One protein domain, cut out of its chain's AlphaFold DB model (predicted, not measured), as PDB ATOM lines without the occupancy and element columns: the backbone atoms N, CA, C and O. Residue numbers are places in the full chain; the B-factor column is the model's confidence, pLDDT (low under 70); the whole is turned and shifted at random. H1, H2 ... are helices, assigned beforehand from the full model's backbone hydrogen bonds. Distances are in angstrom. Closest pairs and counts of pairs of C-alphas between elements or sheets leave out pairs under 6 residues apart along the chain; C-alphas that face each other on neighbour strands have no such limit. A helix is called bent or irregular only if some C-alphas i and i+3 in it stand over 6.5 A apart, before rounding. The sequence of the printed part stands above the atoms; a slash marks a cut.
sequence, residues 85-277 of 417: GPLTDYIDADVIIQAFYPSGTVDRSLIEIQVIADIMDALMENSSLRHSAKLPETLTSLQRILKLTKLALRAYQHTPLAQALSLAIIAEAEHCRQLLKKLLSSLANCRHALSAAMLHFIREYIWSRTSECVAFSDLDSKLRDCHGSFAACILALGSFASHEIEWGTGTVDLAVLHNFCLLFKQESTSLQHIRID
ATOM      1  N   GLY A  85     153.812 102.126  84.804       56.56
ATOM      2  CA  GLY A  85     152.628 102.956  84.599       56.56
ATOM      3  C   GLY A  85     152.485 103.419  83.144       56.56
ATOM      4  O   GLY A  85     153.461 103.405  82.386       56.56
ATOM      5  N   PRO A  86     151.269 103.791  82.708       61.72
ATOM      6  CA  PRO A  86     151.044 104.380  81.394       61.72
ATOM      7  C   PRO A  86     151.927 105.615  81.163       61.72
ATOM      8  O   PRO A  86     152.224 106.380  82.074       61.72
ATOM      9  N   LEU A  87     152.307 105.839  79.902       57.88
ATOM     10  CA  LEU A  87     153.233 106.900  79.474       57.88
ATOM     11  C   LEU A  87     152.835 108.324  79.935       57.88
ATOM     12  O   LEU A  87     153.664 109.228  79.956       57.88
ATOM     13  N   THR A  88     151.565 108.527  80.284       59.25
ATOM     14  CA  THR A  88     151.019 109.761  80.861       59.25
ATOM     15  C   THR A  88     151.539 110.069  82.266       59.25
ATOM     16  O   THR A  88     151.624 111.241  82.612       59.25
ATOM     17  N   ASP A  89     151.964 109.068  83.037       62.72
ATOM     18  CA  ASP A  89     152.427 109.249  84.422       62.72
ATOM     19  C   ASP A  89     153.776 109.995  84.488       62.72
ATOM     20  O   ASP A  89     154.094 110.651  85.477       62.72
ATOM     21  N   TYR A  90     154.543 109.991  83.390       60.69
ATOM     22  CA  TYR A  90     155.779 110.773  83.250       60.69
ATOM     23  C   TYR A  90     155.527 112.289  83.139       60.69
ATOM     24  O   TYR A  90     156.465 113.081  83.243       60.69
ATOM     25  N   ILE A  91     154.279 112.717  82.906       58.22
ATOM     26  CA  ILE A  91     153.913 114.135  82.782       58.22
ATOM     27  C   ILE A  91     153.780 114.783  84.168       58.22
ATOM     28  O   ILE A  91     154.252 115.905  84.344       58.22
ATOM     29  N   ASP A  92     153.245 114.061  85.156       64.19
ATOM     30  CA  ASP A  92     153.051 114.567  86.524       64.19
ATOM     31  C   ASP A  92     154.336 114.541  87.371       64.19
ATOM     32  O   ASP A  92     154.455 115.269  88.361       64.19
ATOM     33  N   ALA A  93     155.342 113.766  86.952       66.50
ATOM     34  CA  ALA A  93     156.641 113.700  87.617       66.50
ATOM     35  C   ALA A  93     157.363 115.063  87.674       66.50
ATOM     36  O   ALA A  93     158.108 115.322  88.616       66.50
ATOM     37  N   ASP A  94     157.117 115.962  86.718       67.75
ATOM     38  CA  ASP A  94     157.796 117.264  86.633       67.75
ATOM     39  C   ASP A  94     157.454 118.199  87.805       67.75
ATOM     40  O   ASP A  94     158.333 118.831  88.395       67.75
ATOM     41  N   VAL A  95     156.180 118.228  88.208       72.88
ATOM     42  CA  VAL A  95     155.714 119.038  89.347       72.88
ATOM     43  C   VAL A  95     156.363 118.558  90.647       72.88
ATOM     44  O   VAL A  95     156.729 119.360  91.506       72.88
ATOM     45  N   ILE A  96     156.554 117.244  90.770       74.06
ATOM     46  CA  ILE A  96     157.195 116.618  91.927       74.06
ATOM     47  C   ILE A  96     158.695 116.945  91.933       74.06
ATOM     48  O   ILE A  96     159.213 117.424  92.940       74.06
ATOM     49  N   ILE A  97     159.396 116.770  90.811       74.38
ATOM     50  CA  ILE A  97     160.843 117.031  90.720       74.38
ATOM     51  C   ILE A  97     161.167 118.485  91.090       74.38
ATOM     52  O   ILE A  97     162.104 118.731  91.854       74.38
ATOM     53  N   GLN A  98     160.367 119.446  90.615       74.31
ATOM     54  CA  GLN A  98     160.565 120.867  90.923       74.31
ATOM     55  C   GLN A  98     160.342 121.209  92.401       74.31
ATOM     56  O   GLN A  98     161.010 122.103  92.919       74.31
ATOM     57  N   ALA A  99     159.435 120.509  93.084       77.69
ATOM     58  CA  ALA A  99     159.115 120.767  94.486       77.69
ATOM     59  C   ALA A  99     160.164 120.202  95.458       77.69
ATOM     60  O   ALA A  99     160.416 120.802  96.503       77.69
ATOM     61  N   PHE A 100     160.775 119.060  95.128       82.31
ATOM     62  CA  PHE A 100     161.672 118.348  96.044       82.31
ATOM     63  C   PHE A 100     163.161 118.640  95.829       82.31
ATOM     64  O   PHE A 100     163.945 118.449  96.759       82.31
ATOM     65  N   TYR A 101     163.562 119.133  94.651       80.75
ATOM     66  CA  TYR A 101     164.973 119.355  94.329       80.75
ATOM     67  C   TYR A 101     165.245 120.805  93.895       80.75
ATOM     68  O   TYR A 101     164.759 121.243  92.844       80.75
ATOM     69  N   PRO A 102     166.073 121.558  94.652       81.31
ATOM     70  CA  PRO A 102     166.490 122.899  94.258       81.31
ATOM     71  C   PRO A 102     167.107 122.905  92.855       81.31
ATOM     72  O   PRO A 102     167.754 121.941  92.435       81.31
ATOM     73  N   SER A 103     166.908 124.000  92.118       74.44
ATOM     74  CA  SER A 103     167.531 124.173  90.802       74.44
ATOM     75  C   SER A 103     169.058 124.120  90.914       74.44
ATOM     76  O   SER A 103     169.631 124.702  91.835       74.44
ATOM     77  N   GLY A 104     169.714 123.419  89.985       74.19
ATOM     78  CA  GLY A 104     171.176 123.332  89.915       74.19
ATOM     79  C   GLY A 104     171.831 122.265  90.798       74.19
ATOM     80  O   GLY A 104     173.058 122.230  90.868       74.19
ATOM     81  N   THR A 105     171.066 121.392  91.461       86.12
ATOM     82  CA  THR A 105     171.649 120.242  92.172       86.12
ATOM     83  C   THR A 105     172.008 119.105  91.211       86.12
ATOM     84  O   THR A 105     171.355 118.884  90.185       86.12
ATOM     85  N   VAL A 106     173.048 118.348  91.567       86.31
ATOM     86  CA  VAL A 106     173.473 117.155  90.817       86.31
ATOM     87  C   VAL A 106     172.359 116.110  90.791       86.31
ATOM     88  O   VAL A 106     172.072 115.553  89.733       86.31
ATOM     89  N   ASP A 107     171.673 115.901  91.918       88.00
ATOM     90  CA  ASP A 107     170.571 114.937  92.026       88.00
ATOM     91  C   ASP A 107     169.432 115.258  91.059       88.00
ATOM     92  O   ASP A 107     168.952 114.370  90.357       88.00
ATOM     93  N   ARG A 108     169.056 116.539  90.942       87.00
ATOM     94  CA  ARG A 108     168.050 116.968  89.966       87.00
ATOM     95  C   ARG A 108     168.482 116.646  88.540       87.00
ATOM     96  O   ARG A 108     167.700 116.088  87.779       87.00
ATOM     97  N   SER A 109     169.731 116.951  88.197       86.75
ATOM     98  CA  SER A 109     170.283 116.665  86.866       86.75
ATOM     99  C   SER A 109     170.273 115.166  86.557       86.75
ATOM    100  O   SER A 109     169.913 114.758  85.456       86.75
ATOM    101  N   LEU A 110     170.623 114.328  87.538       89.25
ATOM    102  CA  LEU A 110     170.594 112.872  87.405       89.25
ATOM    103  C   LEU A 110     169.172 112.335  87.204       89.25
ATOM    104  O   LEU A 110     168.991 111.412  86.408       89.25
ATOM    105  N   ILE A 111     168.183 112.903  87.899       87.38
ATOM    106  CA  ILE A 111     166.771 112.542  87.738       87.38
ATOM    107  C   ILE A 111     166.271 112.943  86.346       87.38
ATOM    108  O   ILE A 111     165.696 112.104  85.659       87.38
ATOM    109  N   GLU A 112     166.541 114.168  85.889       86.69
ATOM    110  CA  GLU A 112     166.121 114.624  84.553       86.69
ATOM    111  C   GLU A 112     166.732 113.758  83.442       86.69
ATOM    112  O   GLU A 112     166.023 113.304  82.544       86.69
ATOM    113  N   ILE A 113     168.029 113.438  83.534       87.62
ATOM    114  CA  ILE A 113     168.684 112.511  82.598       87.62
ATOM    115  C   ILE A 113     167.990 111.144  82.603       87.62
ATOM    116  O   ILE A 113     167.810 110.548  81.539       87.62
ATOM    117  N   GLN A 114     167.613 110.633  83.779       89.94
ATOM    118  CA  GLN A 114     166.939 109.342  83.886       89.94
ATOM    119  C   GLN A 114     165.549 109.375  83.243       89.94
ATOM    120  O   GLN A 114     165.235 108.482  82.466       89.94
ATOM    121  N   VAL A 115     164.760 110.424  83.491       86.06
ATOM    122  CA  VAL A 115     163.435 110.599  82.875       86.06
ATOM    123  C   VAL A 115     163.544 110.646  81.351       86.06
ATOM    124  O   VAL A 115     162.768 109.994  80.653       86.06
ATOM    125  N   ILE A 116     164.523 111.379  80.814       86.19
ATOM    126  CA  ILE A 116     164.768 111.434  79.367       86.19
ATOM    127  C   ILE A 116     165.135 110.048  78.834       86.19
ATOM    128  O   ILE A 116     164.571 109.622  77.828       86.19
ATOM    129  N   ALA A 117     166.033 109.331  79.514       87.94
ATOM    130  CA  ALA A 117     166.420 107.979  79.125       87.94
ATOM    131  C   ALA A 117     165.220 107.014  79.117       87.94
ATOM    132  O   ALA A 117     165.062 106.263  78.158       87.94
ATOM    133  N   ASP A 118     164.336 107.088  80.114       86.00
ATOM    134  CA  ASP A 118     163.133 106.249  80.193       86.00
ATOM    135  C   ASP A 118     162.143 106.565  79.056       86.00
ATOM    136  O   ASP A 118     161.587 105.656  78.431       86.00
ATOM    137  N   ILE A 119     161.960 107.851  78.722       83.81
ATOM    138  CA  ILE A 119     161.156 108.274  77.564       83.81
ATOM    139  C   ILE A 119     161.754 107.725  76.263       83.81
ATOM    140  O   ILE A 119     161.023 107.267  75.381       83.81
ATOM    141  N   MET A 120     163.078 107.772  76.126       87.12
ATOM    142  CA  MET A 120     163.775 107.269  74.947       87.12
ATOM    143  C   MET A 120     163.675 105.752  74.816       87.12
ATOM    144  O   MET A 120     163.434 105.274  73.710       87.12
ATOM    145  N   ASP A 121     163.783 105.003  75.913       86.81
ATOM    146  CA  ASP A 121     163.573 103.552  75.911       86.81
ATOM    147  C   ASP A 121     162.154 103.216  75.426       86.81
ATOM    148  O   ASP A 121     161.983 102.412  74.507       86.81
ATOM    149  N   ALA A 122     161.136 103.913  75.940       83.31
ATOM    150  CA  ALA A 122     159.753 103.728  75.503       83.31
ATOM    151  C   ALA A 122     159.539 104.079  74.016       83.31
ATOM    152  O   ALA A 122     158.741 103.443  73.319       83.31
ATOM    153  N   LEU A 123     160.254 105.087  73.502       83.12
ATOM    154  CA  LEU A 123     160.266 105.417  72.076       83.12
ATOM    155  C   LEU A 123     160.940 104.310  71.255       83.12
ATOM    156  O   LEU A 123     160.385 103.888  70.245       83.12
ATOM    157  N   MET A 124     162.093 103.805  71.690       84.75
ATOM    158  CA  MET A 124     162.855 102.766  70.986       84.75
ATOM    159  C   MET A 124     162.132 101.411  70.951       84.75
ATOM    160  O   MET A 124     162.262 100.665  69.976       84.75
ATOM    161  N   GLU A 125     161.311 101.101  71.956       86.50
ATOM    162  CA  GLU A 125     160.424  99.928  71.957       86.50
ATOM    163  C   GLU A 125     159.268 100.050  70.946       86.50
ATOM    164  O   GLU A 125     158.660  99.050  70.545       86.50
ATOM    165  N   ASN A 126     158.970 101.262  70.473       79.88
ATOM    166  CA  ASN A 126     157.893 101.505  69.528       79.88
ATOM    167  C   ASN A 126     158.283 101.052  68.113       79.88
ATOM    168  O   ASN A 126     159.039 101.715  67.398       79.88
ATOM    169  N   SER A 127     157.690  99.943  67.660       76.25
ATOM    170  CA  SER A 127     157.946  99.335  66.342       76.25
ATOM    171  C   SER A 127     157.796 100.299  65.160       76.25
ATOM    172  O   SER A 127     158.435 100.117  64.129       76.25
ATOM    173  N   SER A 128     157.012 101.358  65.321       72.81
ATOM    174  CA  SER A 128     156.762 102.385  64.305       72.81
ATOM    175  C   SER A 128     157.982 103.222  63.962       72.81
ATOM    176  O   SER A 128     158.088 103.695  62.835       72.81
ATOM    177  N   LEU A 129     158.887 103.429  64.924       74.88
ATOM    178  CA  LEU A 129     160.087 104.234  64.706       74.88
ATOM    179  C   LEU A 129     161.126 103.498  63.860       74.88
ATOM    180  O   LEU A 129     161.970 104.148  63.251       74.88
ATOM    181  N   ARG A 130     161.025 102.166  63.745       77.38
ATOM    182  CA  ARG A 130     161.940 101.333  62.944       77.38
ATOM    183  C   ARG A 130     161.942 101.686  61.459       77.38
ATOM    184  O   ARG A 130     162.875 101.329  60.753       77.38
ATOM    185  N   HIS A 131     160.893 102.350  60.988       74.25
ATOM    186  CA  HIS A 131     160.764 102.750  59.593       74.25
ATOM    187  C   HIS A 131     161.420 104.105  59.289       74.25
ATOM    188  O   HIS A 131     161.587 104.441  58.121       74.25
ATOM    189  N   SER A 132     161.804 104.881  60.308       78.44
ATOM    190  CA  SER A 132     162.628 106.072  60.107       78.44
ATOM    191  C   SER A 132     164.090 105.659  59.971       78.44
ATOM    192  O   SER A 132     164.621 104.964  60.831       78.44
ATOM    193  N   ALA A 133     164.753 106.113  58.906       80.38
ATOM    194  CA  ALA A 133     166.155 105.779  58.666       80.38
ATOM    195  C   ALA A 133     167.111 106.443  59.675       80.38
ATOM    196  O   ALA A 133     168.113 105.843  60.040       80.38
ATOM    197  N   LYS A 134     166.807 107.674  60.118       86.31
ATOM    198  CA  LYS A 134     167.730 108.508  60.915       86.31
ATOM    199  C   LYS A 134     167.351 108.617  62.388       86.31
ATOM    200  O   LYS A 134     168.221 108.661  63.245       86.31
ATOM    201  N   LEU A 135     166.055 108.635  62.704       84.94
ATOM    202  CA  LEU A 135     165.601 108.910  64.071       84.94
ATOM    203  C   LEU A 135     166.069 107.856  65.099       84.94
ATOM    204  O   LEU A 135     166.510 108.261  66.172       84.94
ATOM    205  N   PRO A 136     166.035 106.535  64.821       88.50
ATOM    206  CA  PRO A 136     166.563 105.541  65.757       88.50
ATOM    207  C   PRO A 136     168.061 105.709  66.022       88.50
ATOM    208  O   PRO A 136     168.517 105.479  67.142       88.50
ATOM    209  N   GLU A 137     168.824 106.134  65.013       89.31
ATOM    210  CA  GLU A 137     170.247 106.442  65.150       89.31
ATOM    211  C   GLU A 137     170.451 107.675  66.041       89.31
ATOM    212  O   GLU A 137     171.191 107.588  67.021       89.31
ATOM    213  N   THR A 138     169.717 108.768  65.789       89.00
ATOM    214  CA  THR A 138     169.727 109.977  66.633       89.00
ATOM    215  C   THR A 138     169.388 109.642  68.091       89.00
ATOM    216  O   THR A 138     170.108 110.052  69.003       89.00
ATOM    217  N   LEU A 139     168.335 108.850  68.331       89.00
ATOM    218  CA  LEU A 139     167.936 108.426  69.679       89.00
ATOM    219  C   LEU A 139     168.999 107.537  70.331       89.00
ATOM    220  O   LEU A 139     169.344 107.735  71.491       89.00
ATOM    221  N   THR A 140     169.583 106.597  69.592       91.00
ATOM    222  CA  THR A 140     170.659 105.751  70.124       91.00
ATOM    223  C   THR A 140     171.883 106.588  70.509       91.00
ATOM    224  O   THR A 140     172.458 106.375  71.576       91.00
ATOM    225  N   SER A 141     172.269 107.561  69.677       90.38
ATOM    226  CA  SER A 141     173.383 108.478  69.957       90.38
ATOM    227  C   SER A 141     173.112 109.317  71.207       90.38
ATOM    228  O   SER A 141     173.934 109.382  72.121       90.38
ATOM    229  N   LEU A 142     171.907 109.884  71.305       90.12
ATOM    230  CA  LEU A 142     171.474 110.656  72.464       90.12
ATOM    231  C   LEU A 142     171.448 109.805  73.750       90.12
ATOM    232  O   LEU A 142     171.839 110.275  74.815       90.12
ATOM    233  N   GLN A 143     171.090 108.524  73.677       91.62
ATOM    234  CA  GLN A 143     171.099 107.649  74.849       91.62
ATOM    235  C   GLN A 143     172.528 107.395  75.347       91.62
ATOM    236  O   GLN A 143     172.787 107.396  76.555       91.62
ATOM    237  N   ARG A 144     173.477 107.208  74.420       92.00
ATOM    238  CA  ARG A 144     174.899 107.050  74.752       92.00
ATOM    239  C   ARG A 144     175.463 108.314  75.391       92.00
ATOM    240  O   ARG A 144     176.131 108.201  76.420       92.00
ATOM    241  N   ILE A 145     175.151 109.498  74.853       91.50
ATOM    242  CA  ILE A 145     175.652 110.748  75.435       91.50
ATOM    243  C   ILE A 145     175.038 111.017  76.808       91.50
ATOM    244  O   ILE A 145     175.766 111.350  77.733       91.50
ATOM    245  N   LEU A 146     173.744 110.752  77.011       90.31
ATOM    246  CA  LEU A 146     173.103 110.869  78.327       90.31
ATOM    247  C   LEU A 146     173.717 109.917  79.361       90.31
ATOM    248  O   LEU A 146     173.914 110.294  80.519       90.31
ATOM    249  N   LYS A 147     174.083 108.698  78.948       92.06
ATOM    250  CA  LYS A 147     174.813 107.752  79.804       92.06
ATOM    251  C   LYS A 147     176.183 108.304  80.209       92.06
ATOM    252  O   LYS A 147     176.551 108.191  81.379       92.06
ATOM    253  N   LEU A 148     176.915 108.911  79.273       91.06
ATOM    254  CA  LEU A 148     178.175 109.598  79.560       91.06
ATOM    255  C   LEU A 148     177.973 110.774  80.516       91.06
ATOM    256  O   LEU A 148     178.689 110.872  81.509       91.06
ATOM    257  N   THR A 149     176.954 111.599  80.284       90.12
ATOM    258  CA  THR A 149     176.592 112.732  81.141       90.12
ATOM    259  C   THR A 149     176.284 112.296  82.566       90.12
ATOM    260  O   THR A 149     176.782 112.893  83.521       90.12
ATOM    261  N   LYS A 150     175.547 111.193  82.733       91.62
ATOM    262  CA  LYS A 150     175.264 110.599  84.045       91.62
ATOM    263  C   LYS A 150     176.541 110.184  84.780       91.62
ATOM    264  O   LYS A 150     176.657 110.403  85.985       91.62
ATOM    265  N   LEU A 151     177.490 109.568  84.074       90.06
ATOM    266  CA  LEU A 151     178.772 109.159  84.655       90.06
ATOM    267  C   LEU A 151     179.644 110.364  85.009       90.06
ATOM    268  O   LEU A 151     180.223 110.380  86.092       90.06
ATOM    269  N   ALA A 152     179.679 111.378  84.146       87.62
ATOM    270  CA  ALA A 152     180.425 112.606  84.376       87.62
ATOM    271  C   ALA A 152     179.918 113.342  85.625       87.62
ATOM    272  O   ALA A 152     180.701 113.664  86.514       87.62
ATOM    273  N   LEU A 153     178.599 113.524  85.754       88.94
ATOM    274  CA  LEU A 153     177.996 114.143  86.938       88.94
ATOM    275  C   LEU A 153     178.360 113.406  88.228       88.94
ATOM    276  O   LEU A 153     178.702 114.048  89.215       88.94
ATOM    277  N   ARG A 154     178.337 112.068  88.216       90.12
ATOM    278  CA  ARG A 154     178.736 111.254  89.374       90.12
ATOM    279  C   ARG A 154     180.224 111.386  89.692       90.12
ATOM    280  O   ARG A 154     180.574 111.515  90.859       90.12
ATOM    281  N   ALA A 155     181.088 111.378  88.676       85.50
ATOM    282  CA  ALA A 155     182.527 111.555  88.860       85.50
ATOM    283  C   ALA A 155     182.846 112.927  89.476       85.50
ATOM    284  O   ALA A 155     183.669 113.034  90.379       85.50
ATOM    285  N   TYR A 156     182.143 113.973  89.045       84.31
ATOM    286  CA  TYR A 156     182.426 115.344  89.458       84.31
ATOM    287  C   TYR A 156     181.578 115.852  90.621       84.31
ATOM    288  O   TYR A 156     181.797 116.984  91.044       84.31
ATOM    289  N   GLN A 157     180.655 115.057  91.175       88.12
ATOM    290  CA  GLN A 157     179.597 115.511  92.097       88.12
ATOM    291  C   GLN A 157     180.077 116.321  93.318       88.12
ATOM    292  O   GLN A 157     179.313 117.095  93.886       88.12
ATOM    293  N   HIS A 158     181.334 116.147  93.730       84.62
ATOM    294  CA  HIS A 158     181.941 116.840  94.874       84.62
ATOM    295  C   HIS A 158     182.823 118.035  94.482       84.62
ATOM    296  O   HIS A 158     183.561 118.563  95.313       84.62
ATOM    297  N   THR A 159     182.778 118.448  93.220       82.44
ATOM    298  CA  THR A 159     183.565 119.557  92.674       82.44
ATOM    299  C   THR A 159     182.643 120.705  92.260       82.44
ATOM    300  O   THR A 159     181.496 120.453  91.888       82.44
ATOM    301  N   PRO A 160     183.120 121.962  92.258       80.06
ATOM    302  CA  PRO A 160     182.343 123.081  91.719       80.06
ATOM    303  C   PRO A 160     181.933 122.877  90.253       80.06
ATOM    304  O   PRO A 160     180.834 123.272  89.873       80.06
ATOM    305  N   LEU A 161     182.740 122.143  89.471       81.75
ATOM    306  CA  LEU A 161     182.408 121.786  88.089       81.75
ATOM    307  C   LEU A 161     181.069 121.062  87.993       81.75
ATOM    308  O   LEU A 161     180.302 121.340  87.078       81.75
ATOM    309  N   ALA A 162     180.736 120.179  88.940       83.69
ATOM    310  CA  ALA A 162     179.444 119.501  88.902       83.69
ATOM    311  C   ALA A 162     178.265 120.465  88.967       83.69
ATOM    312  O   ALA A 162     177.242 120.170  88.357       83.69
ATOM    313  N   GLN A 163     178.387 121.610  89.639       83.94
ATOM    314  CA  GLN A 163     177.320 122.604  89.679       83.94
ATOM    315  C   GLN A 163     177.164 123.310  88.326       83.94
ATOM    316  O   GLN A 163     176.051 123.389  87.807       83.94
ATOM    317  N   ALA A 164     178.265 123.761  87.721       81.62
ATOM    318  CA  ALA A 164     178.245 124.393  86.401       81.62
ATOM    319  C   ALA A 164     177.710 123.449  85.319       81.62
ATOM    320  O   ALA A 164     176.843 123.816  84.522       81.62
ATOM    321  N   LEU A 165     178.168 122.198  85.353       81.81
ATOM    322  CA  LEU A 165     177.668 121.136  84.494       81.81
ATOM    323  C   LEU A 165     176.195 120.865  84.736       81.81
ATOM    324  O   LEU A 165     175.444 120.798  83.776       81.81
ATOM    325  N   SER A 166     175.775 120.734  85.994       84.94
ATOM    326  CA  SER A 166     174.373 120.491  86.342       84.94
ATOM    327  C   SER A 166     173.472 121.576  85.769       84.94
ATOM    328  O   SER A 166     172.441 121.265  85.192       84.94
ATOM    329  N   LEU A 167     173.872 122.846  85.849       84.25
ATOM    330  CA  LEU A 167     173.099 123.947  85.272       84.25
ATOM    331  C   LEU A 167     173.007 123.862  83.742       84.25
ATOM    332  O   LEU A 167     171.912 124.008  83.198       84.25
ATOM    333  N   ALA A 168     174.123 123.596  83.055       84.06
ATOM    334  CA  ALA A 168     174.131 123.428  81.599       84.06
ATOM    335  C   ALA A 168     173.292 122.213  81.163       84.06
ATOM    336  O   ALA A 168     172.459 122.306  80.265       84.06
ATOM    337  N   ILE A 169     173.455 121.092  81.863       83.56
ATOM    338  CA  ILE A 169     172.752 119.835  81.619       83.56
ATOM    339  C   ILE A 169     171.261 119.979  81.895       83.56
ATOM    340  O   ILE A 169     170.483 119.480  81.099       83.56
ATOM    341  N   ILE A 170     170.838 120.643  82.976       86.50
ATOM    342  CA  ILE A 170     169.413 120.836  83.295       86.50
ATOM    343  C   ILE A 170     168.724 121.637  82.193       86.50
ATOM    344  O   ILE A 170     167.632 121.261  81.772       86.50
ATOM    345  N   ALA A 171     169.347 122.717  81.713       85.31
ATOM    346  CA  ALA A 171     168.774 123.526  80.642       85.31
ATOM    347  C   ALA A 171     168.566 122.696  79.361       85.31
ATOM    348  O   ALA A 171     167.481 122.718  78.776       85.31
ATOM    349  N   GLU A 172     169.569 121.905  78.975       87.50
ATOM    350  CA  GLU A 172     169.491 121.042  77.791       87.50
ATOM    351  C   GLU A 172     168.587 119.823  77.984       87.50
ATOM    352  O   GLU A 172     167.884 119.406  77.064       87.50
ATOM    353  N   ALA A 173     168.548 119.265  79.192       86.12
ATOM    354  CA  ALA A 173     167.665 118.168  79.559       86.12
ATOM    355  C   ALA A 173     166.206 118.609  79.468       86.12
ATOM    356  O   ALA A 173     165.399 117.925  78.840       86.12
ATOM    357  N   GLU A 174     165.878 119.786  80.001       87.00
ATOM    358  CA  GLU A 174     164.541 120.355  79.877       87.00
ATOM    359  C   GLU A 174     164.162 120.529  78.404       87.00
ATOM    360  O   GLU A 174     163.097 120.076  77.977       87.00
ATOM    361  N   HIS A 175     165.054 121.122  77.605       86.00
ATOM    362  CA  HIS A 175     164.812 121.316  76.180       86.00
ATOM    363  C   HIS A 175     164.563 119.981  75.460       86.00
ATOM    364  O   HIS A 175     163.528 119.802  74.810       86.00
ATOM    365  N   CYS A 176     165.450 119.005  75.659       86.00
ATOM    366  CA  CYS A 176     165.346 117.663  75.099       86.00
ATOM    367  C   CYS A 176     164.039 116.969  75.510       86.00
ATOM    368  O   CYS A 176     163.328 116.405  74.675       86.00
ATOM    369  N   ARG A 177     163.670 117.044  76.789       86.31
ATOM    370  CA  ARG A 177     162.439 116.463  77.330       86.31
ATOM    371  C   ARG A 177     161.199 117.042  76.652       86.31
ATOM    372  O   ARG A 177     160.304 116.282  76.281       86.31
ATOM    373  N   GLN A 178     161.147 118.356  76.432       87.75
ATOM    374  CA  GLN A 178     160.035 118.994  75.715       87.75
ATOM    375  C   GLN A 178     159.946 118.533  74.253       87.75
ATOM    376  O   GLN A 178     158.848 118.271  73.752       87.75
ATOM    377  N   LEU A 179     161.083 118.363  73.570       84.44
ATOM    378  CA  LEU A 179     161.118 117.821  72.207       84.44
ATOM    379  C   LEU A 179     160.595 116.379  72.158       84.44
ATOM    380  O   LEU A 179     159.763 116.052  71.308       84.44
ATOM    381  N   LEU A 180     161.005 115.531  73.102       83.19
ATOM    382  CA  LEU A 180     160.523 114.151  73.191       83.19
ATOM    383  C   LEU A 180     159.028 114.082  73.534       83.19
ATOM    384  O   LEU A 180     158.297 113.291  72.936       83.19
ATOM    385  N   LYS A 181     158.528 114.956  74.416       84.56
ATOM    386  CA  LYS A 181     157.085 115.091  74.687       84.56
ATOM    387  C   LYS A 181     156.312 115.480  73.422       84.56
ATOM    388  O   LYS A 181     155.262 114.901  73.142       84.56
ATOM    389  N   LYS A 182     156.843 116.411  72.621       85.12
ATOM    390  CA  LYS A 182     156.254 116.803  71.329       85.12
ATOM    391  C   LYS A 182     156.261 115.652  70.316       85.12
ATOM    392  O   LYS A 182     155.292 115.490  69.570       85.12
ATOM    393  N   LEU A 183     157.317 114.834  70.296       79.62
ATOM    394  CA  LEU A 183     157.366 113.622  69.474       79.62
ATOM    395  C   LEU A 183     156.251 112.654  69.883       79.62
ATOM    396  O   LEU A 183     155.473 112.208  69.042       79.62
ATOM    397  N   LEU A 184     156.140 112.374  71.182       79.81
ATOM    398  CA  LEU A 184     155.145 111.459  71.734       79.81
ATOM    399  C   LEU A 184     153.709 111.903  71.453       79.81
ATOM    400  O   LEU A 184     152.898 111.089  71.006       79.81
ATOM    401  N   SER A 185     153.392 113.182  71.656       82.38
ATOM    402  CA  SER A 185     152.053 113.710  71.376       82.38
ATOM    403  C   SER A 185     151.711 113.631  69.887       82.38
ATOM    404  O   SER A 185     150.598 113.243  69.527       82.38
ATOM    405  N   SER A 186     152.684 113.891  69.010       78.94
ATOM    406  CA  SER A 186     152.517 113.743  67.559       78.94
ATOM    407  C   SER A 186     152.215 112.290  67.176       78.94
ATOM    408  O   SER A 186     151.284 112.027  66.414       78.94
ATOM    409  N   LEU A 187     152.937 111.328  67.763       72.94
ATOM    410  CA  LEU A 187     152.705 109.897  67.544       72.94
ATOM    411  C   LEU A 187     151.333 109.436  68.064       72.94
ATOM    412  O   LEU A 187     150.662 108.637  67.403       72.94
ATOM    413  N   ALA A 188     150.903 109.936  69.225       77.62
ATOM    414  CA  ALA A 188     149.594 109.631  69.800       77.62
ATOM    415  C   ALA A 188     148.452 110.174  68.927       77.62
ATOM    416  O   ALA A 188     147.510 109.443  68.620       77.62
ATOM    417  N   ASN A 189     148.572 111.412  68.440       74.81
ATOM    418  CA  ASN A 189     147.586 112.021  67.544       74.81
ATOM    419  C   ASN A 189     147.434 111.229  66.237       74.81
ATOM    420  O   ASN A 189     146.312 110.971  65.800       74.81
ATOM    421  N   CYS A 190     148.541 110.753  65.655       66.50
ATOM    422  CA  CYS A 190     148.489 109.868  64.490       66.50
ATOM    423  C   CYS A 190     147.741 108.558  64.784       66.50
ATOM    424  O   CYS A 190     147.011 108.069  63.925       66.50
ATOM    425  N   ARG A 191     147.897 107.997  65.991       67.75
ATOM    426  CA  ARG A 191     147.219 106.759  66.404       67.75
ATOM    427  C   ARG A 191     145.706 106.939  66.541       67.75
ATOM    428  O   ARG A 191     144.968 106.019  66.213       67.75
ATOM    429  N   HIS A 192     145.247 108.089  67.027       66.25
ATOM    430  CA  HIS A 192     143.816 108.356  67.202       66.25
ATOM    431  C   HIS A 192     143.109 108.748  65.899       66.25
ATOM    432  O   HIS A 192     141.924 108.466  65.746       66.25
ATOM    433  N   ALA A 193     143.824 109.359  64.951       59.97
ATOM    434  CA  ALA A 193     143.252 109.812  63.684       59.97
ATOM    435  C   ALA A 193     143.061 108.696  62.639       59.97
ATOM    436  O   ALA A 193     142.370 108.902  61.642       59.97
ATOM    437  N   LEU A 194     143.676 107.525  62.825       58.69
ATOM    438  CA  LEU A 194     143.750 106.483  61.802       58.69
ATOM    439  C   LEU A 194     143.306 105.123  62.359       58.69
ATOM    440  O   LEU A 194     143.668 104.738  63.468       58.69
ATOM    441  N   SER A 195     142.533 104.362  61.578       65.44
ATOM    442  CA  SER A 195     142.149 102.989  61.941       65.44
ATOM    443  C   SER A 195     143.384 102.080  62.009       65.44
ATOM    444  O   SER A 195     144.359 102.312  61.301       65.44
ATOM    445  N   ALA A 196     143.360 101.015  62.818       63.81
ATOM    446  CA  ALA A 196     144.515 100.121  63.002       63.81
ATOM    447  C   ALA A 196     145.071  99.534  61.683       63.81
ATOM    448  O   ALA A 196     146.283  99.381  61.538       63.81
ATOM    449  N   ALA A 197     144.201  99.260  60.704       54.28
ATOM    450  CA  ALA A 197     144.584  98.753  59.385       54.28
ATOM    451  C   ALA A 197     145.186  99.845  58.481       54.28
ATOM    452  O   ALA A 197     146.202  99.613  57.827       54.28
ATOM    453  N   MET A 198     144.613 101.056  58.487       63.38
ATOM    454  CA  MET A 198     145.209 102.197  57.786       63.38
ATOM    455  C   MET A 198     146.524 102.614  58.438       63.38
ATOM    456  O   MET A 198     147.452 102.947  57.722       63.38
ATOM    457  N   LEU A 199     146.657 102.524  59.764       60.84
ATOM    458  CA  LEU A 199     147.893 102.814  60.492       60.84
ATOM    459  C   LEU A 199     149.055 101.936  60.058       60.84
ATOM    460  O   LEU A 199     150.165 102.440  60.030       60.84
ATOM    461  N   HIS A 200     148.834 100.662  59.736       65.56
ATOM    462  CA  HIS A 200     149.915  99.792  59.275       65.56
ATOM    463  C   HIS A 200     150.422 100.229  57.894       65.56
ATOM    464  O   HIS A 200     151.604 100.519  57.737       65.56
ATOM    465  N   PHE A 201     149.518 100.362  56.918       58.75
ATOM    466  CA  PHE A 201     149.861 100.774  55.552       58.75
ATOM    467  C   PHE A 201     150.391 102.204  55.481       58.75
ATOM    468  O   PHE A 201     151.373 102.479  54.800       58.75
ATOM    469  N   ILE A 202     149.762 103.119  56.213       59.88
ATOM    470  CA  ILE A 202     150.190 104.507  56.305       59.88
ATOM    471  C   ILE A 202     151.488 104.591  57.096       59.88
ATOM    472  O   ILE A 202     152.327 105.376  56.704       59.88
ATOM    473  N   ARG A 203     151.742 103.791  58.142       61.19
ATOM    474  CA  ARG A 203     153.065 103.792  58.788       61.19
ATOM    475  C   ARG A 203     154.145 103.340  57.831       61.19
ATOM    476  O   ARG A 203     155.141 104.028  57.714       61.19
ATOM    477  N   GLU A 204     153.953 102.232  57.138       64.19
ATOM    478  CA  GLU A 204     154.961 101.731  56.208       64.19
ATOM    479  C   GLU A 204     155.210 102.732  55.062       64.19
ATOM    480  O   GLU A 204     156.355 103.007  54.710       64.19
ATOM    481  N   TYR A 205     154.151 103.370  54.552       60.16
ATOM    482  CA  TYR A 205     154.212 104.326  53.442       60.16
ATOM    483  C   TYR A 205     154.666 105.741  53.840       60.16
ATOM    484  O   TYR A 205     155.522 106.331  53.188       60.16
ATOM    485  N   ILE A 206     154.105 106.302  54.912       56.88
ATOM    486  CA  ILE A 206     154.500 107.603  55.456       56.88
ATOM    487  C   ILE A 206     155.908 107.486  56.008       56.88
ATOM    488  O   ILE A 206     156.725 108.305  55.628       56.88
ATOM    489  N   TRP A 207     156.257 106.465  56.796       57.34
ATOM    490  CA  TRP A 207     157.602 106.419  57.366       57.34
ATOM    491  C   TRP A 207     158.709 106.189  56.330       57.34
ATOM    492  O   TRP A 207     159.753 106.834  56.416       57.34
ATOM    493  N   SER A 208     158.451 105.395  55.284       60.38
ATOM    494  CA  SER A 208     159.386 105.253  54.155       60.38
ATOM    495  C   SER A 208     159.522 106.518  53.293       60.38
ATOM    496  O   SER A 208     160.574 106.714  52.690       60.38
ATOM    497  N   ARG A 209     158.513 107.408  53.263       51.19
ATOM    498  CA  ARG A 209     158.576 108.723  52.586       51.19
ATOM    499  C   ARG A 209     158.871 109.920  53.507       51.19
ATOM    500  O   ARG A 209     159.193 110.999  53.023       51.19
ATOM    501  N   THR A 210     158.804 109.772  54.831       46.44
ATOM    502  CA  THR A 210     158.926 110.878  55.813       46.44
ATOM    503  C   THR A 210     160.322 111.437  56.006       46.44
ATOM    504  O   THR A 210     160.469 112.367  56.799       46.44
ATOM    505  N   SER A 211     161.320 111.026  55.221       50.38
ATOM    506  CA  SER A 211     162.442 111.946  55.003       50.38
ATOM    507  C   SER A 211     161.964 113.335  54.531       50.38
ATOM    508  O   SER A 211     162.720 114.291  54.643       50.38
ATOM    509  N   GLU A 212     160.715 113.460  54.056       52.31
ATOM    510  CA  GLU A 212     160.104 114.688  53.536       52.31
ATOM    511  C   GLU A 212     159.063 115.369  54.454       52.31
ATOM    512  O   GLU A 212     158.579 116.451  54.114       52.31
ATOM    513  N   CYS A 213     158.677 114.808  55.613       65.56
ATOM    514  CA  CYS A 213     157.713 115.504  56.480       65.56
ATOM    515  C   CYS A 213     158.422 116.577  57.314       65.56
ATOM    516  O   CYS A 213     159.074 116.268  58.313       65.56
ATOM    517  N   VAL A 214     158.231 117.838  56.916       73.75
ATOM    518  CA  VAL A 214     158.879 119.037  57.480       73.75
ATOM    519  C   VAL A 214     158.854 119.076  59.017       73.75
ATOM    520  O   VAL A 214     159.833 119.475  59.644       73.75
ATOM    521  N   ALA A 215     157.766 118.620  59.648       74.75
ATOM    522  CA  ALA A 215     157.639 118.616  61.107       74.75
ATOM    523  C   ALA A 215     158.555 117.591  61.803       74.75
ATOM    524  O   ALA A 215     159.071 117.868  62.885       74.75
ATOM    525  N   PHE A 216     158.767 116.417  61.202       73.00
ATOM    526  CA  PHE A 216     159.658 115.393  61.756       73.00
ATOM    527  C   PHE A 216     161.122 115.711  61.476       73.00
ATOM    528  O   PHE A 216     161.953 115.479  62.347       73.00
ATOM    529  N   SER A 217     161.439 116.290  60.313       78.38
ATOM    530  CA  SER A 217     162.796 116.759  60.026       78.38
ATOM    531  C   SER A 217     163.218 117.904  60.950       78.38
ATOM    532  O   SER A 217     164.356 117.900  61.406       78.38
ATOM    533  N   ASP A 218     162.305 118.833  61.272       84.88
ATOM    534  CA  ASP A 218     162.532 119.912  62.253       84.88
ATOM    535  C   ASP A 218     162.743 119.365  63.674       84.88
ATOM    536  O   ASP A 218     163.553 119.869  64.447       84.88
ATOM    537  N   LEU A 219     162.022 118.304  64.043       83.56
ATOM    538  CA  LEU A 219     162.188 117.681  65.352       83.56
ATOM    539  C   LEU A 219     163.492 116.882  65.453       83.56
ATOM    540  O   LEU A 219     164.186 116.974  66.460       83.56
ATOM    541  N   ASP A 220     163.839 116.130  64.407       81.38
ATOM    542  CA  ASP A 220     165.104 115.397  64.310       81.38
ATOM    543  C   ASP A 220     166.306 116.353  64.300       81.38
ATOM    544  O   ASP A 220     167.297 116.080  64.970       81.38
ATOM    545  N   SER A 221     166.220 117.506  63.620       86.81
ATOM    546  CA  SER A 221     167.271 118.530  63.715       86.81
ATOM    547  C   SER A 221     167.409 119.069  65.134       86.81
ATOM    548  O   SER A 221     168.517 119.071  65.648       86.81
ATOM    549  N   LYS A 222     166.308 119.401  65.817       89.69
ATOM    550  CA  LYS A 222     166.362 119.891  67.206       89.69
ATOM    551  C   LYS A 222     166.908 118.855  68.189       89.69
ATOM    552  O   LYS A 222     167.637 119.201  69.110       89.69
ATOM    553  N   LEU A 223     166.591 117.572  67.997       85.00
ATOM    554  CA  LEU A 223     167.177 116.492  68.799       85.00
ATOM    555  C   LEU A 223     168.677 116.327  68.526       85.00
ATOM    556  O   LEU A 223     169.434 116.065  69.461       85.00
ATOM    557  N   ARG A 224     169.119 116.506  67.273       87.38
ATOM    558  CA  ARG A 224     170.549 116.575  66.945       87.38
ATOM    559  C   ARG A 224     171.226 117.783  67.587       87.38
ATOM    560  O   ARG A 224     172.345 117.631  68.062       87.38
ATOM    561  N   ASP A 225     170.553 118.926  67.654       86.25
ATOM    562  CA  ASP A 225     171.074 120.117  68.328       86.25
ATOM    563  C   ASP A 225     171.241 119.851  69.835       86.25
ATOM    564  O   ASP A 225     172.331 120.046  70.366       86.25
ATOM    565  N   CYS A 226     170.233 119.265  70.502       86.00
ATOM    566  CA  CYS A 226     170.357 118.801  71.894       86.00
ATOM    567  C   CYS A 226     171.523 117.821  72.078       86.00
ATOM    568  O   CYS A 226     172.293 117.933  73.033       86.00
ATOM    569  N   HIS A 227     171.663 116.846  71.173       89.50
ATOM    570  CA  HIS A 227     172.792 115.920  71.191       89.50
ATOM    571  C   HIS A 227     174.127 116.672  71.087       89.50
ATOM    572  O   HIS A 227     175.037 116.383  71.861       89.50
ATOM    573  N   GLY A 228     174.229 117.646  70.177       86.44
ATOM    574  CA  GLY A 228     175.394 118.512  70.016       86.44
ATOM    575  C   GLY A 228     175.746 119.266  71.298       86.44
ATOM    576  O   GLY A 228     176.897 119.212  71.727       86.44
ATOM    577  N   SER A 229     174.759 119.873  71.963       85.06
ATOM    578  CA  SER A 229     174.954 120.579  73.236       85.06
ATOM    579  C   SER A 229     175.451 119.657  74.356       85.06
ATOM    580  O   SER A 229     176.418 119.985  75.053       85.06
ATOM    581  N   PHE A 230     174.845 118.473  74.521       86.25
ATOM    582  CA  PHE A 230     175.314 117.491  75.505       86.25
ATOM    583  C   PHE A 230     176.725 117.011  75.191       86.25
ATOM    584  O   PHE A 230     177.574 116.947  76.078       86.25
ATOM    585  N   ALA A 231     176.987 116.689  73.930       87.75
ATOM    586  CA  ALA A 231     178.289 116.216  73.512       87.75
ATOM    587  C   ALA A 231     179.375 117.281  73.671       87.75
ATOM    588  O   ALA A 231     180.459 116.938  74.131       87.75
ATOM    589  N   ALA A 232     179.088 118.557  73.412       85.50
ATOM    590  CA  ALA A 232     180.013 119.650  73.694       85.50
ATOM    591  C   ALA A 232     180.366 119.720  75.191       85.50
ATOM    592  O   ALA A 232     181.543 119.810  75.539       85.50
ATOM    593  N   CYS A 233     179.377 119.582  76.085       85.44
ATOM    594  CA  CYS A 233     179.624 119.519  77.532       85.44
ATOM    595  C   CYS A 233     180.499 118.313  77.913       85.44
ATOM    596  O   CYS A 233     181.400 118.425  78.745       85.44
ATOM    597  N   ILE A 234     180.253 117.155  77.300       88.00
ATOM    598  CA  ILE A 234     181.000 115.927  77.586       88.00
ATOM    599  C   ILE A 234     182.415 115.972  77.036       88.00
ATOM    600  O   ILE A 234     183.333 115.528  77.716       88.00
ATOM    601  N   LEU A 235     182.612 116.532  75.849       86.19
ATOM    602  CA  LEU A 235     183.938 116.749  75.295       86.19
ATOM    603  C   LEU A 235     184.734 117.740  76.151       86.19
ATOM    604  O   LEU A 235     185.890 117.464  76.463       86.19
ATOM    605  N   ALA A 236     184.096 118.829  76.598       85.19
ATOM    606  CA  ALA A 236     184.703 119.814  77.489       85.19
ATOM    607  C   ALA A 236     185.170 119.180  78.810       85.19
ATOM    608  O   ALA A 236     186.231 119.510  79.337       85.19
ATOM    609  N   LEU A 237     184.398 118.231  79.340       83.38
ATOM    610  CA  LEU A 237     184.803 117.472  80.518       83.38
ATOM    611  C   LEU A 237     185.846 116.418  80.226       83.38
ATOM    612  O   LEU A 237     186.757 116.241  81.021       83.38
ATOM    613  N   GLY A 238     185.718 115.700  79.118       83.75
ATOM    614  CA  GLY A 238     186.647 114.646  78.748       83.75
ATOM    615  C   GLY A 238     188.063 115.179  78.543       83.75
ATOM    616  O   GLY A 238     189.011 114.529  78.982       83.75
ATOM    617  N   SER A 239     188.206 116.385  77.973       79.38
ATOM    618  CA  SER A 239     189.501 117.065  77.843       79.38
ATOM    619  C   SER A 239     190.122 117.421  79.195       79.38
ATOM    620  O   SER A 239     191.341 117.429  79.330       79.38
ATOM    621  N   PHE A 240     189.304 117.689  80.214       78.50
ATOM    622  CA  PHE A 240     189.770 117.922  81.579       78.50
ATOM    623  C   PHE A 240     190.078 116.604  82.317       78.50
ATOM    624  O   PHE A 240     191.155 116.434  82.887       78.50
ATOM    625  N   ALA A 241     189.164 115.636  82.246       78.88
ATOM    626  CA  ALA A 241     189.224 114.351  82.939       78.88
ATOM    627  C   ALA A 241     190.423 113.490  82.526       78.88
ATOM    628  O   ALA A 241     190.990 112.779  83.359       78.88
ATOM    629  N   SER A 242     190.829 113.552  81.251       73.25
ATOM    630  CA  SER A 242     192.009 112.828  80.763       73.25
ATOM    631  C   SER A 242     193.261 113.194  81.562       73.25
ATOM    632  O   SER A 242     194.032 112.315  81.939       73.25
ATOM    633  N   HIS A 243     193.406 114.474  81.904       71.06
ATOM    634  CA  HIS A 243     194.529 114.977  82.684       71.06
ATOM    635  C   HIS A 243     194.440 114.549  84.158       71.06
ATOM    636  O   HIS A 243     195.451 114.207  84.766       71.06
ATOM    637  N   GLU A 244     193.238 114.490  84.741       72.25
ATOM    638  CA  GLU A 244     193.067 114.027  86.126       72.25
ATOM    639  C   GLU A 244     193.453 112.552  86.319       72.25
ATOM    640  O   GLU A 244     194.088 112.212  87.324       72.25
ATOM    641  N   ILE A 245     193.118 111.679  85.358       65.12
ATOM    642  CA  ILE A 245     193.489 110.254  85.415       65.12
ATOM    643  C   ILE A 245     195.002 110.071  85.333       65.12
ATOM    644  O   ILE A 245     195.563 109.320  86.137       65.12
ATOM    645  N   GLU A 246     195.668 110.761  84.403       67.31
ATOM    646  CA  GLU A 246     197.128 110.694  84.253       67.31
ATOM    647  C   GLU A 246     197.857 111.030  85.555       67.31
ATOM    648  O   GLU A 246     198.961 110.540  85.810       67.31
ATOM    649  N   TRP A 247     197.227 111.829  86.414       62.50
ATOM    650  CA  TRP A 247     197.844 112.303  87.636       62.50
ATOM    651  C   TRP A 247     197.385 111.617  88.924       62.50
ATOM    652  O   TRP A 247     197.765 112.055  90.016       62.50
ATOM    653  N   GLY A 248     196.602 110.538  88.832       57.56
ATOM    654  CA  GLY A 248     196.337 109.629  89.953       57.56
ATOM    655  C   GLY A 248     195.732 110.296  91.194       57.56
ATOM    656  O   GLY A 248     196.102 109.965  92.324       57.56
ATOM    657  N   THR A 249     194.835 111.267  91.014       54.97
ATOM    658  CA  THR A 249     194.208 111.988  92.129       54.97
ATOM    659  C   THR A 249     193.185 111.122  92.860       54.97
ATOM    660  O   THR A 249     192.061 110.943  92.401       54.97
ATOM    661  N   GLY A 250     193.567 110.606  94.027       58.62
ATOM    662  CA  GLY A 250     192.660 109.932  94.953       58.62
ATOM    663  C   GLY A 250     191.701 110.894  95.662       58.62
ATOM    664  O   GLY A 250     192.147 111.918  96.174       58.62
ATOM    665  N   THR A 251     190.416 110.514  95.664       51.66
ATOM    666  CA  THR A 251     189.372 110.587  96.727       51.66
ATOM    667  C   THR A 251     187.974 110.367  96.129       51.66
ATOM    668  O   THR A 251     187.062 109.972  96.848       51.66
ATOM    669  N   VAL A 252     187.811 110.581  94.823       60.69
ATOM    670  CA  VAL A 252     186.590 110.283  94.061       60.69
ATOM    671  C   VAL A 252     186.521 108.786  93.753       60.69
ATOM    672  O   VAL A 252     187.552 108.113  93.733       60.69
ATOM    673  N   ASP A 253     185.313 108.266  93.524       78.81
ATOM    674  CA  ASP A 253     185.054 106.925  92.997       78.81
ATOM    675  C   ASP A 253     185.827 106.705  91.680       78.81
ATOM    676  O   ASP A 253     185.343 106.963  90.576       78.81
ATOM    677  N   LEU A 254     187.083 106.265  91.815       80.69
ATOM    678  CA  LEU A 254     188.015 106.037  90.713       80.69
ATOM    679  C   LEU A 254     187.423 105.069  89.688       80.69
ATOM    680  O   LEU A 254     187.747 105.170  88.509       80.69
ATOM    681  N   ALA A 255     186.538 104.161  90.115       85.88
ATOM    682  CA  ALA A 255     185.854 103.256  89.208       85.88
ATOM    683  C   ALA A 255     184.853 104.007  88.319       85.88
ATOM    684  O   ALA A 255     184.805 103.750  87.117       85.88
ATOM    685  N   VAL A 256     184.093 104.964  88.860       86.69
ATOM    686  CA  VAL A 256     183.174 105.803  88.070       86.69
ATOM    687  C   VAL A 256     183.934 106.697  87.094       86.69
ATOM    688  O   VAL A 256     183.569 106.728  85.919       86.69
ATOM    689  N   LEU A 257     185.007 107.362  87.535       84.44
ATOM    690  CA  LEU A 257     185.833 108.194  86.651       84.44
ATOM    691  C   LEU A 257     186.498 107.356  85.548       84.44
ATOM    692  O   LEU A 257     186.474 107.728  84.379       84.44
ATOM    693  N   HIS A 258     187.021 106.178  85.891       85.25
ATOM    694  CA  HIS A 258     187.581 105.245  84.915       85.25
ATOM    695  C   HIS A 258     186.529 104.769  83.902       85.25
ATOM    696  O   HIS A 258     186.784 104.775  82.699       85.25
ATOM    697  N   ASN A 259     185.326 104.405  84.358       88.75
ATOM    698  CA  ASN A 259     184.218 104.021  83.478       88.75
ATOM    699  C   ASN A 259     183.791 105.168  82.556       88.75
ATOM    700  O   ASN A 259     183.517 104.930  81.379       88.75
ATOM    701  N   PHE A 260     183.755 106.400  83.076       89.00
ATOM    702  CA  PHE A 260     183.523 107.594  82.271       89.00
ATOM    703  C   PHE A 260     184.587 107.726  81.183       89.00
ATOM    704  O   PHE A 260     184.233 107.785  80.013       89.00
ATOM    705  N   CYS A 261     185.874 107.693  81.531       86.00
ATOM    706  CA  CYS A 261     186.948 107.868  80.555       86.00
ATOM    707  C   CYS A 261     187.029 106.735  79.524       86.00
ATOM    708  O   CYS A 261     187.315 107.006  78.359       86.00
ATOM    709  N   LEU A 262     186.731 105.488  79.903       88.75
ATOM    710  CA  LEU A 262     186.635 104.376  78.953       88.75
ATOM    711  C   LEU A 262     185.523 104.600  77.924       88.75
ATOM    712  O   LEU A 262     185.773 104.508  76.722       88.75
ATOM    713  N   LEU A 263     184.310 104.915  78.385       88.62
ATOM    714  CA  LEU A 263     183.184 105.180  77.489       88.62
ATOM    715  C   LEU A 263     183.404 106.460  76.680       88.62
ATOM    716  O   LEU A 263     183.077 106.503  75.500       88.62
ATOM    717  N   PHE A 264     184.002 107.485  77.283       88.69
ATOM    718  CA  PHE A 264     184.336 108.726  76.601       88.69
ATOM    719  C   PHE A 264     185.333 108.466  75.477       88.69
ATOM    720  O   PHE A 264     185.136 108.948  74.372       88.69
ATOM    721  N   LYS A 265     186.370 107.652  75.712       88.62
ATOM    722  CA  LYS A 265     187.334 107.267  74.674       88.62
ATOM    723  C   LYS A 265     186.682 106.478  73.537       88.62
ATOM    724  O   LYS A 265     187.080 106.643  72.391       88.62
ATOM    725  N   GLN A 266     185.699 105.634  73.847       89.31
ATOM    726  CA  GLN A 266     184.939 104.904  72.835       89.31
ATOM    727  C   GLN A 266     184.113 105.856  71.958       89.31
ATOM    728  O   GLN A 266     184.140 105.741  70.733       89.31
ATOM    729  N   GLU A 267     183.409 106.804  72.573       88.56
ATOM    730  CA  GLU A 267     182.535 107.735  71.855       88.56
ATOM    731  C   GLU A 267     183.288 108.941  71.274       88.56
ATOM    732  O   GLU A 267     182.796 109.577  70.356       88.56
ATOM    733  N   SER A 268     184.500 109.264  71.728       83.94
ATOM    734  CA  SER A 268     185.203 110.484  71.300       83.94
ATOM    735  C   SER A 268     185.384 110.559  69.787       83.94
ATOM    736  O   SER A 268     185.240 111.637  69.223       83.94
ATOM    737  N   THR A 269     185.612 109.420  69.124       85.88
ATOM    738  CA  THR A 269     185.710 109.322  67.659       85.88
ATOM    739  C   THR A 269     184.425 109.750  66.950       85.88
ATOM    740  O   THR A 269     184.491 110.452  65.943       85.88
ATOM    741  N   SER A 270     183.256 109.390  67.489       84.81
ATOM    742  CA  SER A 270     181.965 109.800  66.933       84.81
ATOM    743  C   SER A 270     181.685 111.277  67.203       84.81
ATOM    744  O   SER A 270     180.998 111.914  66.413       84.81
ATOM    745  N   LEU A 271     182.272 111.844  68.260       87.12
ATOM    746  CA  LEU A 271     182.082 113.234  68.678       87.12
ATOM    747  C   LEU A 271     183.081 114.229  68.056       87.12
ATOM    748  O   LEU A 271     182.899 115.429  68.221       87.12
ATOM    749  N   GLN A 272     184.092 113.777  67.300       85.06
ATOM    750  CA  GLN A 272     185.136 114.646  66.711       85.06
ATOM    751  C   GLN A 272     184.603 115.765  65.805       85.06
ATOM    752  O   GLN A 272     185.274 116.772  65.596       85.06
ATOM    753  N   HIS A 273     183.407 115.596  65.241       85.50
ATOM    754  CA  HIS A 273     182.777 116.599  64.385       85.50
ATOM    755  C   HIS A 273     182.214 117.799  65.166       85.50
ATOM    756  O   HIS A 273     181.853 118.805  64.556       85.50
ATOM    757  N   ILE A 274     182.118 117.701  66.494       85.88
ATOM    758  CA  ILE A 274     181.580 118.751  67.356       85.88
ATOM    759  C   ILE A 274     182.728 119.652  67.787       85.88
ATOM    760  O   ILE A 274     183.636 119.236  68.507       85.88
ATOM    761  N   ARG A 275     182.675 120.907  67.342       86.94
ATOM    762  CA  ARG A 275     183.609 121.941  67.784       86.94
ATOM    763  C   ARG A 275     183.206 122.419  69.173       86.94
ATOM    764  O   ARG A 275     182.034 122.688  69.423       86.94
ATOM    765  N   ILE A 276     184.185 122.508  70.064       89.12
ATOM    766  CA  ILE A 276     184.017 123.108  71.384       89.12
ATOM    767  C   ILE A 276     184.651 124.483  71.317       89.12
ATOM    768  O   ILE A 276     185.836 124.603  71.008       89.12
ATOM    769  N   ASP A 277     183.880 125.499  71.665       93.06
ATOM    770  CA  ASP A 277     184.426 126.828  71.868       93.06
ATOM    771  C   ASP A 277     185.375 126.807  73.070       93.06
ATOM    772  O   ASP A 277     184.992 126.444  74.188       93.06
TER     773      ASP A 277
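What this domain is: This is residues 85 to 277 of the 417 residues of an uncharacterized protein of Fibularhizoctonia sp. CBS 109695 (UniProt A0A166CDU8). An elongated up-and-down bundle of four helices makes the body: the two longest, H5 and H7, run side by side along its length, and H2 and H4 pack on them. H8 packs on H4 and H7, H1 lies beside H2, and H6 with the short H3 sits at one end, where H6 joins H5 to H7. The 193 printed residues hold eight named helices, H1 to H8 in order along the chain, and no named strand; the class is all helix. The whole is compact, with a radius of gyration of the C-alphas of 18.5 A, and spans 61 by 39 by 27 A.

Where its parts are: H5, residues 160 to 193, is the longest helix at 49.9 A, from C-alpha 160 at (182.343, 123.081, 91.719) to C-alpha 193 at (143.252, 109.812, 63.684), with a kink of 26 degrees near residue 171. H7, residues 214 to 246, measures 47.4 A and has a kink of 28 degrees near residue 240. H4 is residues 135 to 156, 31.1 A, and H2 is residues 106 to 124, 26.7 A. H1 is residues 89 to 100, H3 residues 127 to 131, H6 residues 196 to 212. H8, residues 254 to 271, ends with C-alpha 271 at (182.082, 113.234, 68.678). H6 is irregular, with C-alphas 208 and 211 7.4 A apart; H8 is only just irregular, with C-alphas 266 and 269 6.8 A apart.

How they stand to each other: In the bundle of H2, H4, H5 and H7, each helix runs against the one before it. H5 touches H2 at a shallow tilt of 28 degrees, the same way; their closest C-alphas, of Ser 109 and Ile 170, are 5.6 A apart. H5 touches H7 at a shallow tilt of 25 degrees, opposite ways, closest at the C-alphas of Cys 176 and Cys 226, 6.1 A. H4 and H5 form a helical hairpin, touching with residues 153 to 156 and 162 to 166 alone; the closest C-alphas, of Tyr 156 and Ala 162, are 5.1 A apart. H4 is the hub, touching five helices, among them H8, at a shallow tilt of 33 degrees, only just short of steep; the closest C-alphas are those of Ala 155 and Leu 257, 5.2 A. H3 touches H6, closest at the C-alphas of His 131 and Trp 207, 5.3 A. H1 and H2 are close but not clearly touching, with the C-alphas of Ile 97 and Arg 108 closest at 7.2 A. Every O i to N i+4 pair is within hydrogen-bond range in H2, H4 and H5; the counts are 4 of 8 in H1, 10 of 13 in H6, 27 of 29 in H7, 12 of 14 in H8 and 0 of 1 in H3, where 1 of 2 O i to N i+3 pairs is within range.

The domain as a whole: The C-alphas of Ser 195 and Trp 247, the two farthest apart, are 62.0 A apart. The printed part has no cut and no long link. The model's mean pLDDT is 79.0 over the printed part; residues 85 to 94, 190 to 213 and 245 to 252 are under 70.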